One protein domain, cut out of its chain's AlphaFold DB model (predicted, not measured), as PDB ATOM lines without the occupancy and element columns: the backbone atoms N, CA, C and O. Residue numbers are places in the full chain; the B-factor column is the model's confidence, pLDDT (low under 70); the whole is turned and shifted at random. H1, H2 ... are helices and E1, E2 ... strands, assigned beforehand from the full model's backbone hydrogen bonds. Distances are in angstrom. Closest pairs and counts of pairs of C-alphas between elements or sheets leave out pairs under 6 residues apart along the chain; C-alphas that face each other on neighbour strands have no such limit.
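What this domain is: This is residues 35 to 115, 213 to 242 and 291 to 338 of the 510 residues of an uncharacterized protein of Luteitalea sp (UniProt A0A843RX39). There is little regular structure here: mostly loops, with H5 near the middle, H2 and H4 packed on opposite sides of it, and a small sheet, E2 E3 E4, mixed. The 159 printed residues, 39 in named elements, run H1 H2 E1 H3 E2 E3 H4 H5 E4, class mixed; compact, radius of gyration of the C-alphas 16.7 A, spans 52 by 37 by 27 A.

How they stand to each other: Start at E3, residues 295 to 297: it is parallel to E2, residues 235 to 237, N 296 and O 235 within hydrogen-bond range at 2.8 A, and antiparallel to E4, residues 332 to 334, N 295 and O 334 at 2.9 A. H5, residues 321 to 327, only grazes the sheet. It touches H4, residues 300 to 303, closest C-alphas Arg 300 and Ala 321, 4.5 A, and H2, residues 90 to 96, closest Ser 92 and Leu 326, 5.4 A. H2 touches H3, residues 217 to 221, closest C-alphas Asn 94 and Ile 221, 5.0 A. H1, residues 39 to 42, is close but not clearly touching H5, closest C-alphas Met 40 and Ala 323, 8.0 A. E1, residues 112 to 114, pairs with no named strand. Every O i to N i+4 pair is within hydrogen-bond range in H2, H3 and H5; H1 and H4 are too short for one.

Where its parts are: Find C-alpha 39, where H1 begins, at (119.129, 210.743, 136.445), and C-alpha 334, where E4 ends, at (129.478, 202.982, 109.612). H5 is 10.1 A long, H2 10.0 A.

The domain as a whole: Cuts separate C-alphas 115 and 213 by 21.3 A, and 242 and 291 by 20.4 A. H1 to H2, H2 to E1, H3 to E2 and H4 to H5 are long links. No printed residue is under 70 in pLDDT.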
ATOM      1  N   ILE A  35     113.234 208.280 125.863       93.56
ATOM      2  CA  ILE A  35     114.489 209.027 126.021       93.56
ATOM      3  C   ILE A  35     115.080 208.726 127.408       93.56
ATOM      4  O   ILE A  35     114.340 208.285 128.297       93.56
ATOM      5  N   PRO A  36     116.388 208.952 127.625       94.44
ATOM      6  CA  PRO A  36     116.996 208.797 128.944       94.44
ATOM      7  C   PRO A  36     116.272 209.629 130.011       94.44
ATOM      8  O   PRO A  36     115.817 210.746 129.737       94.44
ATOM      9  N   THR A  37     116.142 209.086 131.225       93.44
ATOM     10  CA  THR A  37     115.592 209.849 132.357       93.44
ATOM     11  C   THR A  37     116.592 210.899 132.826       93.44
ATOM     12  O   THR A  37     117.761 210.851 132.454       93.44
ATOM     13  N   ALA A  38     116.146 211.865 133.633       91.88
ATOM     14  CA  ALA A  38     117.008 212.952 134.097       91.88
ATOM     15  C   ALA A  38     118.248 212.434 134.851       91.88
ATOM     16  O   ALA A  38     119.338 212.958 134.668       91.88
ATOM     17  N   GLU A  39     118.083 211.371 135.633       93.81
ATOM     18  CA  GLU A  39     119.129 210.743 136.445       93.81
ATOM     19  C   GLU A  39     120.163 210.013 135.575       93.81
ATOM     20  O   GLU A  39     121.355 210.017 135.881       93.81
ATOM     21  N   MET A  40     119.736 209.456 134.435       95.69
ATOM     22  CA  MET A  40     120.636 208.762 133.510       95.69
ATOM     23  C   MET A  40     121.666 209.704 132.875       95.69
ATOM     24  O   MET A  40     122.762 209.250 132.561       95.69
ATOM     25  N   TYR A  41     121.363 211.001 132.711       94.81
ATOM     26  CA  TYR A  41     122.345 211.994 132.232       94.81
ATOM     27  C   TYR A  41     123.535 212.152 133.188       94.81
ATOM     28  O   TYR A  41     124.624 212.489 132.743       94.81
ATOM     29  N   GLU A  42     123.337 211.840 134.470       95.62
ATOM     30  CA  GLU A  42     124.364 211.839 135.520       95.62
ATOM     31  C   GLU A  42     124.879 210.417 135.822       95.62
ATOM     32  O   GLU A  42     125.546 210.175 136.828       95.62
ATOM     33  N   GLY A  43     124.552 209.447 134.959       96.94
ATOM     34  CA  GLY A  43     125.033 208.070 135.049       96.94
ATOM     35  C   GLY A  43     124.292 207.202 136.059       96.94
ATOM     36  O   GLY A  43     124.727 206.079 136.304       96.94
ATOM     37  N   ASP A  44     123.189 207.674 136.641       97.31
ATOM     38  CA  ASP A  44     122.391 206.914 137.604       97.31
ATOM     39  C   ASP A  44     121.295 206.091 136.901       97.31
ATOM     40  O   ASP A  44     120.330 206.619 136.345       97.31
ATOM     41  N   PHE A  45     121.437 204.764 136.957       96.81
ATOM     42  CA  PHE A  45     120.475 203.790 136.434       96.81
ATOM     43  C   PHE A  45     119.740 203.037 137.557       96.81
ATOM     44  O   PHE A  45     119.139 201.990 137.309       96.81
ATOM     45  N   SER A  46     119.736 203.518 138.802       95.25
ATOM     46  CA  SER A  46     119.080 202.864 139.955       95.25
ATOM     47  C   SER A  46     117.552 202.714 139.809       95.25
ATOM     48  O   SER A  46     116.922 201.848 140.438       95.25
ATOM     49  N   SER A  47     116.957 203.529 138.934       92.19
ATOM     50  CA  SER A  47     115.543 203.475 138.544       92.19
ATOM     51  C   SER A  47     115.276 202.619 137.297       92.19
ATOM     52  O   SER A  47     114.117 202.388 136.955       92.19
ATOM     53  N   TRP A  48     116.317 202.103 136.632       92.25
ATOM     54  CA  TRP A  48     116.182 201.223 135.468       92.25
ATOM     55  C   TRP A  48     115.718 199.830 135.900       92.25
ATOM     56  O   TRP A  48     116.494 198.992 136.363       92.25
ATOM     57  N   ARG A  49     114.407 199.607 135.811       91.25
ATOM     58  CA  ARG A  49     113.721 198.423 136.332       91.25
ATOM     59  C   ARG A  49     112.835 197.800 135.264       91.25
ATOM     60  O   ARG A  49     112.315 198.499 134.397       91.25
ATOM     61  N   ASP A  50     112.656 196.486 135.343       87.56
ATOM     62  CA  ASP A  50     111.710 195.768 134.494       87.56
ATOM     63  C   ASP A  50     110.252 196.038 134.918       87.56
ATOM     64  O   ASP A  50     109.975 196.686 135.930       87.56
ATOM     65  N   ALA A  51     109.293 195.526 134.141       85.38
ATOM     66  CA  ALA A  51     107.863 195.722 134.398       85.38
ATOM     67  C   ALA A  51     107.384 195.164 135.756       85.38
ATOM     68  O   ALA A  51     106.316 195.548 136.227       85.38
ATOM     69  N   SER A  52     108.160 194.276 136.391       88.56
ATOM     70  CA  SER A  52     107.881 193.738 137.728       88.56
ATOM     71  C   SER A  52     108.521 194.554 138.860       88.56
ATOM     72  O   SER A  52     108.355 194.221 140.032       88.56
ATOM     73  N   GLY A  53     109.241 195.633 138.530       88.25
ATOM     74  CA  GLY A  53     109.930 196.506 139.482       88.25
ATOM     75  C   GLY A  53     111.330 196.025 139.882       88.25
ATOM     76  O   GLY A  53     111.984 196.653 140.725       88.25
ATOM     77  N   ARG A  54     111.829 194.938 139.285       91.62
ATOM     78  CA  ARG A  54     113.172 194.416 139.559       91.62
ATOM     79  C   ARG A  54     114.219 195.250 138.826       91.62
ATOM     80  O   ARG A  54     114.037 195.594 137.664       91.62
ATOM     81  N   LEU A  55     115.312 195.578 139.517       93.50
ATOM     82  CA  LEU A  55     116.437 196.321 138.945       93.50
ATOM     83  C   LEU A  55     117.050 195.543 137.775       93.50
ATOM     84  O   LEU A  55     117.333 194.355 137.915       93.50
ATOM     85  N   ILE A  56     117.269 196.229 136.655       94.75
ATOM     86  CA  ILE A  56     118.036 195.721 135.520       94.75
ATOM     87  C   ILE A  56     119.486 196.191 135.720       94.75
ATOM     88  O   ILE A  56     119.758 197.391 135.586       94.75
ATOM     89  N   PRO A  57     120.415 195.290 136.081       96.38
ATOM     90  CA  PRO A  57     121.790 195.669 136.376       96.38
ATOM     91  C   PRO A  57     122.554 196.101 135.118       96.38
ATOM     92  O   PRO A  57     122.421 195.494 134.051       96.38
ATOM     93  N   ILE A  58     123.407 197.110 135.274       97.31
ATOM     94  CA  ILE A  58     124.475 197.468 134.338       97.31
ATOM     95  C   ILE A  58     125.829 197.039 134.915       97.31
ATOM     96  O   ILE A  58     126.086 197.153 136.114       97.31
ATOM     97  N   TYR A  59     126.693 196.519 134.052       97.94
ATOM     98  CA  TYR A  59     127.985 195.936 134.405       97.94
ATOM     99  C   TYR A  59     129.138 196.775 133.871       97.94
ATOM    100  O   TYR A  59     129.015 197.361 132.796       97.94
ATOM    101  N   ASP A  60     130.260 196.804 134.595       97.50
ATOM    102  CA  ASP A  60     131.463 197.510 134.155       97.50
ATOM    103  C   ASP A  60     132.212 196.682 133.096       97.50
ATOM    104  O   ASP A  60     132.769 195.628 133.434       97.50
ATOM    105  N   PRO A  61     132.286 197.130 131.827       96.56
ATOM    106  CA  PRO A  61     133.027 196.417 130.788       96.56
ATOM    107  C   PRO A  61     134.512 196.240 131.122       96.56
ATOM    108  O   PRO A  61     135.099 195.224 130.735       96.56
ATOM    109  N   ALA A  62     135.115 197.155 131.889       96.00
ATOM    110  CA  ALA A  62     136.525 197.082 132.276       96.00
ATOM    111  C   ALA A  62     136.829 195.926 133.250       96.00
ATOM    112  O   ALA A  62     137.979 195.519 133.389       96.00
ATOM    113  N   SER A  63     135.805 195.363 133.898       96.94
ATOM    114  CA  SER A  63     135.939 194.239 134.837       96.94
ATOM    115  C   SER A  63     135.869 192.853 134.175       96.94
ATOM    116  O   SER A  63     135.939 191.830 134.868       96.94
ATOM    117  N   THR A  64     135.701 192.812 132.844       95.69
ATOM    118  CA  THR A  64     135.518 191.568 132.083       95.69
ATOM    119  C   THR A  64     136.691 190.620 132.305       95.69
ATOM    120  O   THR A  64     137.836 190.941 131.990       95.69
ATOM    121  N   ARG A  65     136.406 189.418 132.807       95.19
ATOM    122  CA  ARG A  65     137.421 188.392 133.091       95.19
ATOM    123  C   ARG A  65     136.870 186.981 132.891       95.19
ATOM    124  O   ARG A  65     135.652 186.811 132.950       95.19
ATOM    125  N   PRO A  66     137.726 185.966 132.659       95.00
ATOM    126  CA  PRO A  66     137.284 184.577 132.599       95.00
ATOM    127  C   PRO A  66     136.511 184.189 133.858       95.00
ATOM    128  O   PRO A  66     136.886 184.577 134.967       95.00
ATOM    129  N   ASN A  67     135.436 183.424 133.689       91.88
ATOM    130  CA  ASN A  67     134.657 182.924 134.811       91.88
ATOM    131  C   ASN A  67     135.508 181.929 135.631       91.88
ATOM    132  O   ASN A  67     135.861 180.874 135.106       91.88
ATOM    133  N   PRO A  68     135.829 182.199 136.911       89.50
ATOM    134  CA  PRO A  68     136.628 181.274 137.717       89.50
ATOM    135  C   PRO A  68     135.887 179.965 138.037       89.50
ATOM    136  O   PRO A  68     136.521 178.983 138.411       89.50
ATOM    137  N   ASN A  69     134.559 179.946 137.883       87.31
ATOM    138  CA  ASN A  69     133.691 178.829 138.255       87.31
ATOM    139  C   ASN A  69     133.098 178.086 137.041       87.31
ATOM    140  O   ASN A  69     132.160 177.309 137.210       87.31
ATOM    141  N   GLY A  70     133.587 178.324 135.820       82.38
ATOM    142  CA  GLY A  70     133.032 177.683 134.625       82.38
ATOM    143  C   GLY A  70     133.608 178.196 133.307       82.38
ATOM    144  O   GLY A  70     134.672 178.804 133.265       82.38
ATOM    145  N   SER A  71     132.898 177.938 132.210       84.56
ATOM    146  CA  SER A  71     133.218 178.494 130.892       84.56
ATOM    147  C   SER A  71     132.688 179.924 130.732       84.56
ATOM    148  O   SER A  71     131.727 180.321 131.391       84.56
ATOM    149  N   GLY A  72     133.287 180.685 129.816       89.25
ATOM    150  CA  GLY A  72     132.855 182.043 129.475       89.25
ATOM    151  C   GLY A  72     133.513 183.134 130.322       89.25
ATOM    152  O   GLY A  72     134.577 182.939 130.914       89.25
ATOM    153  N   PHE A  73     132.878 184.304 130.349       93.75
ATOM    154  CA  PHE A  73     133.361 185.497 131.041       93.75
ATOM    155  C   PHE A  73     132.360 185.952 132.103       93.75
ATOM    156  O   PHE A  73     131.195 185.564 132.084       93.75
ATOM    157  N   ILE A  74     132.821 186.784 133.031       94.69
ATOM    158  CA  ILE A  74     131.996 187.502 134.003       94.69
ATOM    159  C   ILE A  74     132.401 188.975 134.037       94.69
ATOM    160  O   ILE A  74     133.530 189.327 133.681       94.69
ATOM    161  N   ARG A  75     131.478 189.823 134.492       96.31
ATOM    162  CA  ARG A  75     131.695 191.241 134.796       96.31
ATOM    163  C   ARG A  75     131.140 191.548 136.179       96.31
ATOM    164  O   ARG A  75     130.183 190.909 136.616       96.31
ATOM    165  N   ASP A  76     131.716 192.543 136.831       96.75
ATOM    166  CA  ASP A  76     131.193 193.109 138.065       96.75
ATOM    167  C   ASP A  76     130.115 194.156 137.744       96.75
ATOM    168  O   ASP A  76     130.267 194.924 136.787       96.75
ATOM    169  N   PRO A  77     129.000 194.188 138.495       97.25
ATOM    170  CA  PRO A  77     127.998 195.232 138.342       97.25
ATOM    171  C   PRO A  77     128.583 196.586 138.752       97.25
ATOM    172  O   PRO A  77     129.377 196.662 139.695       97.25
ATOM    173  N   PHE A  78     128.150 197.667 138.103       98.25
ATOM    174  CA  PHE A  78     128.433 199.004 138.617       98.25
ATOM    175  C   PHE A  78     127.792 199.159 140.008       98.25
ATOM    176  O   PHE A  78     126.597 198.867 140.165       98.25
ATOM    177  N   PRO A  79     128.539 199.616 141.032       97.50
ATOM    178  CA  PRO A  79     127.974 199.873 142.352       97.50
ATOM    179  C   PRO A  79     126.754 200.796 142.263       97.50
ATOM    180  O   PRO A  79     126.776 201.797 141.555       97.50
ATOM    181  N   ASN A  80     125.671 200.441 142.960       96.25
ATOM    182  CA  ASN A  80     124.390 201.167 142.951       96.25
ATOM    183  C   ASN A  80     123.751 201.372 141.562       96.25
ATOM    184  O   ASN A  80     122.835 202.181 141.434       96.25
ATOM    185  N   ASN A  81     124.178 200.619 140.539       97.50
ATOM    186  CA  ASN A  81     123.775 200.837 139.148       97.50
ATOM    187  C   ASN A  81     124.161 202.237 138.631       97.50
ATOM    188  O   ASN A  81     123.437 202.821 137.828       97.50
ATOM    189  N   GLN A  82     125.282 202.779 139.112       98.19
ATOM    190  CA  GLN A  82     125.736 204.123 138.781       98.19
ATOM    191  C   GLN A  82     127.096 204.097 138.083       98.19
ATOM    192  O   GLN A  82     128.059 203.515 138.585       98.19
ATOM    193  N   ILE A  83     127.174 204.757 136.931       98.50
ATOM    194  CA  ILE A  83     128.426 204.997 136.215       98.50
ATOM    195  C   ILE A  83     129.032 206.292 136.758       98.50
ATOM    196  O   ILE A  83     128.379 207.332 136.683       98.50
ATOM    197  N   PRO A  84     130.266 206.266 137.280       97.75
ATOM    198  CA  PRO A  84     130.939 207.490 137.694       97.75
ATOM    199  C   PRO A  84     131.146 208.453 136.510       97.75
ATOM    200  O   PRO A  84     131.565 208.026 135.434       97.75
ATOM    201  N   VAL A  85     130.862 209.746 136.686       95.94
ATOM    202  CA  VAL A  85     130.868 210.750 135.598       95.94
ATOM    203  C   VAL A  85     132.250 210.898 134.948       95.94
ATOM    204  O   VAL A  85     132.363 211.157 133.750       95.94
ATOM    205  N   GLU A  86     133.326 210.664 135.695       96.62
ATOM    206  CA  GLU A  86     134.700 210.659 135.186       96.62
ATOM    207  C   GLU A  86     134.982 209.534 134.182       96.62
ATOM    208  O   GLU A  86     135.952 209.611 133.430       96.62
ATOM    209  N   ARG A  87     134.142 208.492 134.154       97.44
ATOM    210  CA  ARG A  87     134.210 207.406 133.168       97.44
ATOM    211  C   ARG A  87     133.514 207.763 131.861       97.44
ATOM    212  O   ARG A  87     133.605 206.979 130.919       97.44
ATOM    213  N   PHE A  88     132.813 208.895 131.791       98.06
ATOM    214  CA  PHE A  88     132.126 209.265 130.565       98.06
ATOM    215  C   PHE A  88     133.143 209.632 129.490       98.06
ATOM    216  O   PHE A  88     134.057 210.439 129.715       98.06
ATOM    217  N   SER A  89     132.941 209.088 128.293       97.38
ATOM    218  CA  SER A  89     133.739 209.471 127.135       97.38
ATOM    219  C   SER A  89     133.619 210.981 126.897       97.38
ATOM    220  O   SER A  89     132.594 211.598 127.201       97.38
ATOM    221  N   GLU A  90     134.682 211.598 126.383       96.50
ATOM    222  CA  GLU A  90     134.682 213.030 126.065       96.50
ATOM    223  C   GLU A  90     133.564 213.389 125.078       96.50
ATOM    224  O   GLU A  90     132.798 214.319 125.326       96.50
ATOM    225  N   VAL A  91     133.401 212.581 124.024       96.19
ATOM    226  CA  VAL A  91     132.346 212.775 123.022       96.19
ATOM    227  C   VAL A  91     130.963 212.703 123.651       96.19
ATOM    228  O   VAL A  91     130.123 213.567 123.400       96.19
ATOM    229  N   SER A  92     130.726 211.712 124.511       97.38
ATOM    230  CA  SER A  92     129.436 211.548 125.181       97.38
ATOM    231  C   SER A  92     129.133 212.747 126.068       97.38
ATOM    232  O   SER A  92     128.050 213.306 125.943       97.38
ATOM    233  N   ARG A  93     130.094 213.214 126.880       96.50
ATOM    234  CA  ARG A  93     129.932 214.420 127.715       96.50
ATOM    235  C   ARG A  93     129.534 215.640 126.889       96.50
ATOM    236  O   ARG A  93     128.522 216.262 127.195       96.50
ATOM    237  N   ASN A  94     130.254 215.916 125.805       96.69
ATOM    238  CA  ASN A  94     129.971 217.068 124.949       96.69
ATOM    239  C   ASN A  94     128.606 216.956 124.245       96.69
ATOM    240  O   ASN A  94     127.911 217.950 124.056       96.69
ATOM    241  N   VAL A  95     128.180 215.745 123.869       96.50
ATOM    242  CA  VAL A  95     126.843 215.513 123.296       96.50
ATOM    243  C   VAL A  95     125.736 215.694 124.344       96.50
ATOM    244  O   VAL A  95     124.675 216.223 124.006       96.50
ATOM    245  N   LEU A  96     125.955 215.312 125.610       95.25
ATOM    246  CA  LEU A  96     124.971 215.514 126.687       95.25
ATOM    247  C   LEU A  96     124.683 216.999 126.940       95.25
ATOM    248  O   LEU A  96     123.540 217.338 127.242       95.25
ATOM    249  N   GLU A  97     125.660 217.892 126.748       93.62
ATOM    250  CA  GLU A  97     125.450 219.348 126.846       93.62
ATOM    251  C   GLU A  97     124.418 219.866 125.828       93.62
ATOM    252  O   GLU A  97     123.746 220.873 126.062       93.62
ATOM    253  N   LEU A  98     124.241 219.153 124.712       92.25
ATOM    254  CA  LEU A  98     123.264 219.466 123.665       92.25
ATOM    255  C   LEU A  98     121.884 218.841 123.951       92.25
ATOM    256  O   LEU A  98     120.873 219.242 123.364       92.25
ATOM    257  N   ALA A  99     121.817 217.862 124.855       90.88
ATOM    258  CA  ALA A  99     120.631 217.072 125.161       90.88
ATOM    259  C   ALA A  99     119.751 217.730 126.237       90.88
ATOM    260  O   ALA A  99     119.711 217.355 127.412       90.88
ATOM    261  N   THR A 100     118.988 218.735 125.813       84.81
ATOM    262  CA  THR A 100     118.104 219.516 126.695       84.81
ATOM    263  C   THR A 100     116.721 218.889 126.920       84.81
ATOM    264  O   THR A 100     115.955 219.381 127.749       84.81
ATOM    265  N   MET A 101     116.384 217.791 126.232       85.88
ATOM    266  CA  MET A 101     115.086 217.123 126.380       85.88
ATOM    267  C   MET A 101     114.961 216.376 127.712       85.88
ATOM    268  O   MET A 101     115.925 215.805 128.223       85.88
ATOM    269  N   ARG A 102     113.750 216.339 128.267       86.69
ATOM    270  CA  ARG A 102     113.412 215.578 129.478       86.69
ATOM    271  C   ARG A 102     112.100 214.820 129.265       86.69
ATOM    272  O   ARG A 102     111.286 215.283 128.463       86.69
ATOM    273  N   PRO A 103     111.899 213.667 129.936       90.25
ATOM    274  CA  PRO A 103     110.647 212.924 129.847       90.25
ATOM    275  C   PRO A 103     109.430 213.813 130.133       90.25
ATOM    276  O   PRO A 103     109.429 214.563 131.109       90.25
ATOM    277  N   ASP A 104     108.399 213.728 129.294       89.62
ATOM    278  CA  ASP A 104     107.126 214.455 129.448       89.62
ATOM    279  C   ASP A 104     105.996 213.548 129.970       89.62
ATOM    280  O   ASP A 104     104.870 213.995 130.205       89.62
ATOM    281  N   ARG A 105     106.296 212.259 130.166       90.06
ATOM    282  CA  ARG A 105     105.383 211.220 130.647       90.06
ATOM    283  C   ARG A 105     106.038 210.420 131.775       90.06
ATOM    284  O   ARG A 105     107.261 210.279 131.799       90.06
ATOM    285  N   PRO A 106     105.244 209.858 132.703       87.75
ATOM    286  CA  PRO A 106     105.778 209.027 133.774       87.75
ATOM    287  C   PRO A 106     106.352 207.708 133.238       87.75
ATOM    288  O   PRO A 106     105.833 207.139 132.278       87.75
ATOM    289  N   GLY A 107     107.365 207.185 133.930       86.62
ATOM    290  CA  GLY A 107     108.002 205.902 133.625       86.62
ATOM    291  C   GLY A 107     109.360 206.032 132.929       86.62
ATOM    292  O   GLY A 107     109.809 207.118 132.572       86.62
ATOM    293  N   VAL A 108     110.032 204.891 132.761       87.31
ATOM    294  CA  VAL A 108     111.382 204.797 132.168       87.31
ATOM    295  C   VAL A 108     111.376 204.384 130.692       87.31
ATOM    296  O   VAL A 108     112.400 204.466 130.029       87.31
ATOM    297  N   LEU A 109     110.223 203.945 130.180       89.44
ATOM    298  CA  LEU A 109     109.980 203.566 128.789       89.44
ATOM    299  C   LEU A 109     108.779 204.348 128.268       89.44
ATOM    300  O   LEU A 109     107.860 204.621 129.040       89.44
ATOM    301  N   ASN A 110     108.745 204.645 126.966       91.56
ATOM    302  CA  ASN A 110     107.635 205.377 126.339       91.56
ATOM    303  C   ASN A 110     107.309 206.686 127.086       91.56
ATOM    304  O   ASN A 110     106.147 207.042 127.305       91.56
ATOM    305  N   ASN A 111     108.369 207.363 127.520       91.69
ATOM    306  CA  ASN A 111     108.346 208.476 128.457       91.69
ATOM    307  C   ASN A 111     108.459 209.849 127.765       91.69
ATOM    308  O   ASN A 111     108.553 210.868 128.449       91.69
ATOM    309  N   PHE A 112     108.456 209.877 126.427       91.38
ATOM    310  CA  PHE A 112     108.571 211.094 125.633       91.38
ATOM    311  C   PHE A 112     107.596 211.116 124.456       91.38
ATOM    312  O   PHE A 112     107.584 210.195 123.632       91.38
ATOM    313  N   THR A 113     106.799 212.175 124.341       88.56
ATOM    314  CA  THR A 113     105.977 212.445 123.159       88.56
ATOM    315  C   THR A 113     106.746 213.328 122.180       88.56
ATOM    316  O   THR A 113     107.221 214.400 122.537       88.56
ATOM    317  N   TYR A 114     106.841 212.915 120.918       82.25
ATOM    318  CA  TYR A 114     107.507 213.696 119.875       82.25
ATOM    319  C   TYR A 114     106.779 213.581 118.540       82.25
ATOM    320  O   TYR A 114     106.087 212.598 118.279       82.25
ATOM    321  N   THR A 115     106.972 214.553 117.653       76.75
ATOM    322  CA  THR A 115     106.522 214.437 116.262       76.75
ATOM    323  C   THR A 115     107.744 214.233 115.372       76.75
ATOM    324  O   THR A 115     108.661 215.051 115.435       76.75
ATOM    325  N   ARG A 213     123.986 220.969 109.304       90.38
ATOM    326  CA  ARG A 213     125.310 220.854 108.663       90.38
ATOM    327  C   ARG A 213     126.186 222.100 108.857       90.38
ATOM    328  O   ARG A 213     125.683 223.189 109.118       90.38
ATOM    329  N   ASP A 214     127.489 221.922 108.656       90.69
ATOM    330  CA  ASP A 214     128.518 222.969 108.595       90.69
ATOM    331  C   ASP A 214     128.615 223.841 109.866       90.69
ATOM    332  O   ASP A 214     128.917 225.031 109.809       90.69
ATOM    333  N   GLN A 215     128.368 223.244 111.037       91.12
ATOM    334  CA  GLN A 215     128.424 223.929 112.338       91.12
ATOM    335  C   GLN A 215     129.730 223.679 113.113       91.12
ATOM    336  O   GLN A 215     129.873 224.187 114.224       91.12
ATOM    337  N   GLY A 216     130.689 222.914 112.581       92.06
ATOM    338  CA  GLY A 216     131.919 222.586 113.315       92.06
ATOM    339  C   GLY A 216     131.729 221.489 114.360       92.06
ATOM    340  O   GLY A 216     132.273 221.585 115.457       92.06
ATOM    341  N   TRP A 217     130.882 220.493 114.069       92.19
ATOM    342  CA  TRP A 217     130.485 219.496 115.066       92.19
ATOM    343  C   TRP A 217     131.651 218.669 115.580       92.19
ATOM    344  O   TRP A 217     131.775 218.553 116.790       92.19
ATOM    345  N   GLY A 218     132.525 218.169 114.709       91.19
ATOM    346  CA  GLY A 218     133.702 217.401 115.099       91.19
ATOM    347  C   GLY A 218     134.509 218.072 116.199       91.19
ATOM    348  O   GLY A 218     134.716 217.482 117.254       91.19
ATOM    349  N   SER A 219     134.849 219.345 116.008       91.25
ATOM    350  CA  SER A 219     135.554 220.137 117.020       91.25
ATOM    351  C   SER A 219     134.720 220.384 118.286       91.25
ATOM    352  O   SER A 219     135.258 220.354 119.388       91.25
ATOM    353  N   ARG A 220     133.405 220.619 118.159       93.25
ATOM    354  CA  ARG A 220     132.509 220.891 119.304       93.25
ATOM    355  C   ARG A 220     132.269 219.677 120.194       93.25
ATOM    356  O   ARG A 220     132.110 219.853 121.393       93.25
ATOM    357  N   ILE A 221     132.187 218.481 119.610       95.06
ATOM    358  CA  ILE A 221     131.958 217.244 120.366       95.06
ATOM    359  C   ILE A 221     133.228 216.418 120.570       95.06
ATOM    360  O   ILE A 221     133.153 215.385 121.216       95.06
ATOM    361  N   GLY A 222     134.391 216.850 120.077       93.88
ATOM    362  CA  GLY A 222     135.642 216.089 120.190       93.88
ATOM    363  C   GLY A 222     135.670 214.827 119.319       93.88
ATOM    364  O   GLY A 222     136.337 213.850 119.650       93.88
ATOM    365  N   LEU A 223     134.908 214.808 118.218       93.00
ATOM    366  CA  LEU A 223     134.877 213.682 117.287       93.00
ATOM    367  C   LEU A 223     135.993 213.822 116.246       93.00
ATOM    368  O   LEU A 223     135.891 214.589 115.287       93.00
ATOM    369  N   GLU A 224     137.050 213.039 116.435       89.62
ATOM    370  CA  GLU A 224     138.233 213.026 115.577       89.62
ATOM    371  C   GLU A 224     138.242 211.847 114.588       89.62
ATOM    372  O   GLU A 224     137.468 210.898 114.700       89.62
ATOM    373  N   ASN A 225     139.165 211.886 113.621       88.19
ATOM    374  CA  ASN A 225     139.443 210.796 112.672       88.19
ATOM    375  C   ASN A 225     138.263 210.359 111.784       88.19
ATOM    376  O   ASN A 225     138.294 209.275 111.200       88.19
ATOM    377  N   VAL A 226     137.254 211.215 111.616       89.25
ATOM    378  CA  VAL A 226     136.164 211.010 110.656       89.25
ATOM    379  C   VAL A 226     136.331 211.915 109.427       89.25
ATOM    380  O   VAL A 226     136.871 213.017 109.542       89.25
ATOM    381  N   PRO A 227     135.901 211.494 108.225       87.00
ATOM    382  CA  PRO A 227     135.905 212.356 107.048       87.00
ATOM    383  C   PRO A 227     135.013 213.592 107.242       87.00
ATOM    384  O   PRO A 227     133.826 213.473 107.516       87.00
ATOM    385  N   GLY A 228     135.563 214.794 107.044       80.31
ATOM    386  CA  GLY A 228     134.793 216.041 107.163       80.31
ATOM    387  C   GLY A 228     134.128 216.228 108.538       80.31
ATOM    388  O   GLY A 228     132.923 216.479 108.573       80.31
ATOM    389  N   PRO A 229     134.883 216.137 109.650       78.06
ATOM    390  CA  PRO A 229     134.342 216.072 111.014       78.06
ATOM    391  C   PRO A 229     133.496 217.303 111.374       78.06
ATOM    392  O   PRO A 229     132.500 217.208 112.080       78.06
ATOM    393  N   ASP A 230     133.820 218.458 110.800       86.31
ATOM    394  CA  ASP A 230     133.120 219.718 111.047       86.31
ATOM    395  C   ASP A 230     131.894 219.955 110.145       86.31
ATOM    396  O   ASP A 230     131.187 220.953 110.314       86.31
ATOM    397  N   LYS A 231     131.614 219.043 109.201       85.56
ATOM    398  CA  LYS A 231     130.507 219.184 108.241       85.56
ATOM    399  C   LYS A 231     129.178 218.654 108.752       85.56
ATOM    400  O   LYS A 231     128.142 219.220 108.427       85.56
ATOM    401  N   LEU A 232     129.177 217.552 109.495       91.25
ATOM    402  CA  LEU A 232     127.957 216.835 109.870       91.25
ATOM    403  C   LEU A 232     127.998 216.439 111.341       91.25
ATOM    404  O   LEU A 232     129.068 216.216 111.897       91.25
ATOM    405  N   PHE A 233     126.826 216.350 111.959       93.62
ATOM    406  CA  PHE A 233     126.686 215.721 113.267       93.62
ATOM    407  C   PHE A 233     126.548 214.200 113.063       93.62
ATOM    408  O   PHE A 233     125.936 213.787 112.073       93.62
ATOM    409  N   PRO A 234     127.125 213.347 113.924       94.56
ATOM    410  CA  PRO A 234     126.964 211.902 113.798       94.56
ATOM    411  C   PRO A 234     125.505 211.466 113.975       94.56
ATOM    412  O   PRO A 234     124.711 212.144 114.624       94.56
ATOM    413  N   LEU A 235     125.157 210.295 113.441       94.31
ATOM    414  CA  LEU A 235     123.953 209.583 113.872       94.31
ATOM    415  C   LEU A 235     124.327 208.659 115.038       94.31
ATOM    416  O   LEU A 235     125.190 207.797 114.887       94.31
ATOM    417  N   ILE A 236     123.690 208.833 116.190       96.44
ATOM    418  CA  ILE A 236     123.873 208.009 117.388       96.44
ATOM    419  C   ILE A 236     122.628 207.137 117.538       96.44
ATOM    420  O   ILE A 236     121.558 207.632 117.893       96.44
ATOM    421  N   ASN A 237     122.773 205.844 117.264       96.25
ATOM    422  CA  ASN A 237     121.678 204.885 117.336       96.25
ATOM    423  C   ASN A 237     121.708 204.119 118.654       96.25
ATOM    424  O   ASN A 237     122.760 203.625 119.059       96.25
ATOM    425  N   PHE A 238     120.550 203.919 119.277       95.31
ATOM    426  CA  PHE A 238     120.432 203.208 120.560       95.31
ATOM    427  C   PHE A 238     119.788 201.823 120.434       95.31
ATOM    428  O   PHE A 238     119.234 201.298 121.400       95.31
ATOM    429  N   SER A 239     119.838 201.223 119.240       85.88
ATOM    430  CA  SER A 239     119.336 199.867 118.962       85.88
ATOM    431  C   SER A 239     117.922 199.606 119.512       85.88
ATOM    432  O   SER A 239     117.648 198.531 120.038       85.88
ATOM    433  N   ALA A 240     117.037 200.604 119.376       79.56
ATOM    434  CA  ALA A 240     115.642 200.636 119.831       79.56
ATOM    435  C   ALA A 240     115.382 200.802 121.345       79.56
ATOM    436  O   ALA A 240     114.218 200.929 121.727       79.56
ATOM    437  N   ASP A 241     116.407 200.868 122.203       87.06
ATOM    438  CA  ASP A 241     116.206 201.177 123.634       87.06
ATOM    439  C   ASP A 241     115.732 202.627 123.835       87.06
ATOM    440  O   ASP A 241     114.915 202.909 124.715       87.06
ATOM    441  N   TYR A 242     116.236 203.533 122.996       92.69
ATOM    442  CA  TYR A 242     115.962 204.964 123.029       92.69
ATOM    443  C   TYR A 242     115.744 205.508 121.618       92.69
ATOM    444  O   TYR A 242     116.076 204.861 120.626       92.69
ATOM    445  N   THR A 291     127.500 209.255 105.350       88.56
ATOM    446  CA  THR A 291     127.720 208.929 106.777       88.56
ATOM    447  C   THR A 291     129.110 209.378 107.214       88.56
ATOM    448  O   THR A 291     129.854 208.656 107.873       88.56
ATOM    449  N   ALA A 292     129.507 210.574 106.785       89.12
ATOM    450  CA  ALA A 292     130.883 211.026 106.934       89.12
ATOM    451  C   ALA A 292     131.287 211.316 108.376       89.12
ATOM    452  O   ALA A 292     132.358 210.899 108.791       89.12
ATOM    453  N   ALA A 293     130.390 211.913 109.165       91.44
ATOM    454  CA  ALA A 293     130.571 212.017 110.612       91.44
ATOM    455  C   ALA A 293     130.278 210.697 111.351       91.44
ATOM    456  O   ALA A 293     130.316 210.671 112.570       91.44
ATOM    457  N   GLY A 294     129.967 209.614 110.633       92.19
ATOM    458  CA  GLY A 294     129.669 208.305 111.198       92.19
ATOM    459  C   GLY A 294     128.206 208.088 111.584       92.19
ATOM    460  O   GLY A 294     127.448 209.015 111.883       92.19
ATOM    461  N   THR A 295     127.817 206.818 111.553       94.25
ATOM    462  CA  THR A 295     126.690 206.267 112.312       94.25
ATOM    463  C   THR A 295     127.270 205.369 113.393       94.25
ATOM    464  O   THR A 295     128.009 204.447 113.060       94.25
ATOM    465  N   TYR A 296     126.965 205.635 114.659       96.19
ATOM    466  CA  TYR A 296     127.476 204.898 115.814       96.19
ATOM    467  C   TYR A 296     126.333 204.158 116.487       96.19
ATOM    468  O   TYR A 296     125.412 204.772 117.026       96.19
ATOM    469  N   ASN A 297     126.386 202.831 116.443       97.00
ATOM    470  CA  ASN A 297     125.365 201.979 117.027       97.00
ATOM    471  C   ASN A 297     125.792 201.578 118.439       97.00
ATOM    472  O   ASN A 297     126.793 200.885 118.639       97.00
ATOM    473  N   PHE A 298     125.001 202.001 119.416       97.56
ATOM    474  CA  PHE A 298     125.104 201.593 120.804       97.56
ATOM    475  C   PHE A 298     124.000 200.590 121.110       97.56
ATOM    476  O   PHE A 298     122.841 200.741 120.716       97.56
ATOM    477  N   ASN A 299     124.372 199.533 121.818       95.19
ATOM    478  CA  ASN A 299     123.437 198.552 122.338       95.19
ATOM    479  C   ASN A 299     123.814 198.183 123.775       95.19
ATOM    480  O   ASN A 299     124.789 198.683 124.339       95.19
ATOM    481  N   ARG A 300     123.044 197.283 124.379       94.62
ATOM    482  CA  ARG A 300     123.247 196.840 125.765       94.62
ATOM    483  C   ARG A 300     124.552 196.076 125.990       94.62
ATOM    484  O   ARG A 300     124.965 195.934 127.130       94.62
ATOM    485  N   GLY A 301     125.198 195.575 124.937       93.88
ATOM    486  CA  GLY A 301     126.272 194.586 125.028       93.88
ATOM    487  C   GLY A 301     127.500 195.043 125.817       93.88
ATOM    488  O   GLY A 301     128.071 194.250 126.569       93.88
ATOM    489  N   ALA A 302     127.900 196.312 125.712       94.62
ATOM    490  CA  ALA A 302     129.052 196.805 126.470       94.62
ATOM    491  C   ALA A 302     128.808 196.745 127.987       94.62
ATOM    492  O   ALA A 302     129.683 196.321 128.735       94.62
ATOM    493  N   THR A 303     127.587 197.052 128.429       96.69
ATOM    494  CA  THR A 303     127.206 197.097 129.851       96.69
ATOM    495  C   THR A 303     126.363 195.900 130.306       96.69
ATOM    496  O   THR A 303     125.842 195.887 131.421       96.69
ATOM    497  N   ALA A 304     126.222 194.875 129.464       96.00
ATOM    498  CA  ALA A 304     125.511 193.639 129.771       96.00
ATOM    499  C   ALA A 304     126.348 192.689 130.639       96.00
ATOM    500  O   ALA A 304     127.583 192.675 130.569       96.00
ATOM    501  N   GLY A 305     125.657 191.868 131.428       95.25
ATOM    502  CA  GLY A 305     126.249 190.745 132.150       95.25
ATOM    503  C   GLY A 305     126.398 189.509 131.263       95.25
ATOM    504  O   GLY A 305     126.098 189.537 130.070       95.25
ATOM    505  N   PHE A 306     126.835 188.399 131.853       93.69
ATOM    506  CA  PHE A 306     126.895 187.097 131.185       93.69
ATOM    507  C   PHE A 306     125.889 186.128 131.810       93.69
ATOM    508  O   PHE A 306     125.704 186.109 133.029       93.69
ATOM    509  N   LEU A 307     125.246 185.323 130.969       90.56
ATOM    510  CA  LEU A 307     124.376 184.227 131.378       90.56
ATOM    511  C   LEU A 307     125.206 183.036 131.899       90.56
ATOM    512  O   LEU A 307     126.402 182.939 131.611       90.56
ATOM    513  N   PRO A 308     124.592 182.086 132.634       87.25
ATOM    514  CA  PRO A 308     125.291 180.897 133.131       87.25
ATOM    515  C   PRO A 308     125.934 180.020 132.046       87.25
ATOM    516  O   PRO A 308     126.868 179.281 132.338       87.25
ATOM    517  N   ASP A 309     125.449 180.096 130.804       86.88
ATOM    518  CA  ASP A 309     126.022 179.393 129.648       86.88
ATOM    519  C   ASP A 309     127.254 180.102 129.044       86.88
ATOM    520  O   ASP A 309     127.848 179.613 128.083       86.88
ATOM    521  N   GLY A 310     127.663 181.237 129.618       86.00
ATOM    522  CA  GLY A 310     128.818 182.024 129.193       86.00
ATOM    523  C   GLY A 310     128.539 182.985 128.037       86.00
ATOM    524  O   GLY A 310     129.471 183.648 127.576       86.00
ATOM    525  N   THR A 311     127.294 183.082 127.565       90.19
ATOM    526  CA  THR A 311     126.889 184.053 126.541       90.19
ATOM    527  C   THR A 311     126.560 185.413 127.157       90.19
ATOM    528  O   THR A 311     126.218 185.522 128.333       90.19
ATOM    529  N   LEU A 312     126.707 186.482 126.373       91.56
ATOM    530  CA  LEU A 312     126.411 187.842 126.820       91.56
ATOM    531  C   LEU A 312     124.891 188.055 126.908       91.56
ATOM    532  O   LEU A 312     124.179 187.850 125.921       91.56
ATOM    533  N   ASP A 313     124.393 188.505 128.059       91.31
ATOM    534  CA  ASP A 313     122.966 188.734 128.283       91.31
ATOM    535  C   ASP A 313     122.494 190.038 127.626       91.31
ATOM    536  O   ASP A 313     122.443 191.105 128.231       91.31
ATOM    537  N   THR A 314     122.107 189.941 126.361       83.50
ATOM    538  CA  THR A 314     121.551 191.065 125.591       83.50
ATOM    539  C   THR A 314     120.022 191.048 125.533       83.50
ATOM    540  O   THR A 314     119.423 191.806 124.774       83.50
ATOM    541  N   THR A 315     119.364 190.217 126.351       83.81
ATOM    542  CA  THR A 315     117.912 189.960 126.279       83.81
ATOM    543  C   THR A 315     117.045 191.055 126.913       83.81
ATOM    544  O   THR A 315     115.820 190.957 126.932       83.81
ATOM    545  N   GLY A 316     117.674 192.114 127.429       81.62
ATOM    546  CA  GLY A 316     117.012 193.208 128.138       81.62
ATOM    547  C   GLY A 316     116.922 193.007 129.654       81.62
ATOM    548  O   GLY A 316     116.427 193.896 130.345       81.62
ATOM    549  N   THR A 317     117.428 191.884 130.180       89.81
ATOM    550  CA  THR A 317     117.548 191.624 131.628       89.81
ATOM    551  C   THR A 317     118.834 192.152 132.256       89.81
ATOM    552  O   THR A 317     118.921 192.209 133.480       89.81
ATOM    553  N   SER A 318     119.788 192.609 131.447       93.44
ATOM    554  CA  SER A 318     120.942 193.401 131.876       93.44
ATOM    555  C   SER A 318     121.398 194.360 130.773       93.44
ATOM    556  O   SER A 318     120.962 194.268 129.618       93.44
ATOM    557  N   GLY A 319     122.247 195.316 131.148       94.69
ATOM    558  CA  GLY A 319     122.807 196.313 130.243       94.69
ATOM    559  C   GLY A 319     121.808 197.369 129.768       94.69
ATOM    560  O   GLY A 319     120.582 197.253 129.910       94.69
ATOM    561  N   ASN A 320     122.356 198.441 129.204       95.50
ATOM    562  CA  ASN A 320     121.591 199.584 128.723       95.50
ATOM    563  C   ASN A 320     122.351 200.290 127.585       95.50
ATOM    564  O   ASN A 320     123.540 200.572 127.722       95.50
ATOM    565  N   ALA A 321     121.690 200.574 126.457       96.25
ATOM    566  CA  ALA A 321     122.362 201.209 125.318       96.25
ATOM    567  C   ALA A 321     122.871 202.627 125.625       96.25
ATOM    568  O   ALA A 321     123.941 203.008 125.154       96.25
ATOM    569  N   PHE A 322     122.148 203.394 126.445       97.31
ATOM    570  CA  PHE A 322     122.577 204.725 126.862       97.31
ATOM    571  C   PHE A 322     123.769 204.658 127.824       97.31
ATOM    572  O   PHE A 322     124.706 205.429 127.677       97.31
ATOM    573  N   ALA A 323     123.805 203.676 128.730       97.44
ATOM    574  CA  ALA A 323     124.980 203.397 129.562       97.44
ATOM    575  C   ALA A 323     126.235 203.099 128.717       97.44
ATOM    576  O   ALA A 323     127.304 203.651 128.975       97.44
ATOM    577  N   SER A 324     126.098 202.275 127.672       97.69
ATOM    578  CA  SER A 324     127.183 202.004 126.717       97.69
ATOM    579  C   SER A 324     127.623 203.273 125.976       97.69
ATOM    580  O   SER A 324     128.816 203.492 125.780       97.69
ATOM    581  N   PHE A 325     126.672 204.141 125.611       98.31
ATOM    582  CA  PHE A 325     126.967 205.453 125.039       98.31
ATOM    583  C   PHE A 325     127.738 206.348 126.004       98.31
ATOM    584  O   PHE A 325     128.738 206.914 125.585       98.31
ATOM    585  N   LEU A 326     127.351 206.451 127.279       98.31
ATOM    586  CA  LEU A 326     128.074 207.267 128.265       98.31
ATOM    587  C   LEU A 326     129.556 206.876 128.334       98.31
ATOM    588  O   LEU A 326     130.415 207.752 128.325       98.31
ATOM    589  N   LEU A 327     129.856 205.576 128.308       98.25
ATOM    590  CA  LEU A 327     131.226 205.047 128.306       98.25
ATOM    591  C   LEU A 327     131.967 205.231 126.968       98.25
ATOM    592  O   LEU A 327     133.193 205.172 126.944       98.25
ATOM    593  N   GLY A 328     131.255 205.484 125.866       96.62
ATOM    594  CA  GLY A 328     131.829 205.552 124.516       96.62
ATOM    595  C   GLY A 328     132.077 204.180 123.878       96.62
ATOM    596  O   GLY A 328     132.765 204.092 122.861       96.62
ATOM    597  N   ASP A 329     131.498 203.114 124.435       96.00
ATOM    598  CA  ASP A 329     131.671 201.739 123.962       96.00
ATOM    599  C   ASP A 329     130.752 201.450 122.765       96.00
ATOM    600  O   ASP A 329     129.695 200.816 122.872       96.00
ATOM    601  N   VAL A 330     131.154 201.958 121.601       95.62
ATOM    602  CA  VAL A 330     130.471 201.756 120.317       95.62
ATOM    603  C   VAL A 330     130.468 200.267 119.955       95.62
ATOM    604  O   VAL A 330     131.522 199.638 119.871       95.62
ATOM    605  N   GLN A 331     129.294 199.696 119.668       95.00
ATOM    606  CA  GLN A 331     129.190 198.293 119.248       95.00
ATOM    607  C   GLN A 331     129.531 198.104 117.766       95.00
ATOM    608  O   GLN A 331     130.163 197.118 117.388       95.00
ATOM    609  N   SER A 332     129.098 199.028 116.916       95.50
ATOM    610  CA  SER A 332     129.466 199.065 115.502       95.50
ATOM    611  C   SER A 332     129.371 200.488 114.972       95.50
ATOM    612  O   SER A 332     128.631 201.313 115.511       95.50
ATOM    613  N   SER A 333     130.121 200.777 113.913       94.38
ATOM    614  CA  SER A 333     130.076 202.078 113.261       94.38
ATOM    615  C   SER A 333     130.162 201.963 111.751       94.38
ATOM    616  O   SER A 333     130.963 201.181 111.240       94.38
ATOM    617  N   ASP A 334     129.434 202.834 111.062       92.94
ATOM    618  CA  ASP A 334     129.478 202.982 109.612       92.94
ATOM    619  C   ASP A 334     129.955 204.386 109.254       92.94
ATOM    620  O   ASP A 334     129.269 205.378 109.513       92.94
ATOM    621  N   ILE A 335     131.134 204.473 108.641       91.50
ATOM    622  CA  ILE A 335     131.744 205.734 108.212       91.50
ATOM    623  C   ILE A 335     132.024 205.646 106.716       91.50
ATOM    624  O   ILE A 335     132.639 204.689 106.243       91.50
ATOM    625  N   THR A 336     131.594 206.657 105.966       88.62
ATOM    626  CA  THR A 336     131.895 206.774 104.534       88.62
ATOM    627  C   THR A 336     132.680 208.041 104.231       88.62
ATOM    628  O   THR A 336     132.481 209.087 104.839       88.62
ATOM    629  N   THR A 337     133.598 207.962 103.274       87.62
ATOM    630  CA  THR A 337     134.248 209.151 102.715       87.62
ATOM    631  C   THR A 337     133.324 209.834 101.708       87.62
ATOM    632  O   THR A 337     132.252 209.322 101.372       87.62
ATOM    633  N   LEU A 338     133.742 211.001 101.204       85.81
ATOM    634  CA  LEU A 338     133.085 211.625 100.060       85.81
ATOM    635  C   LEU A 338     132.974 210.609  98.917       85.81
ATOM    636  O   LEU A 338     133.981 210.142  98.380       85.81
TER     637      LEU A 338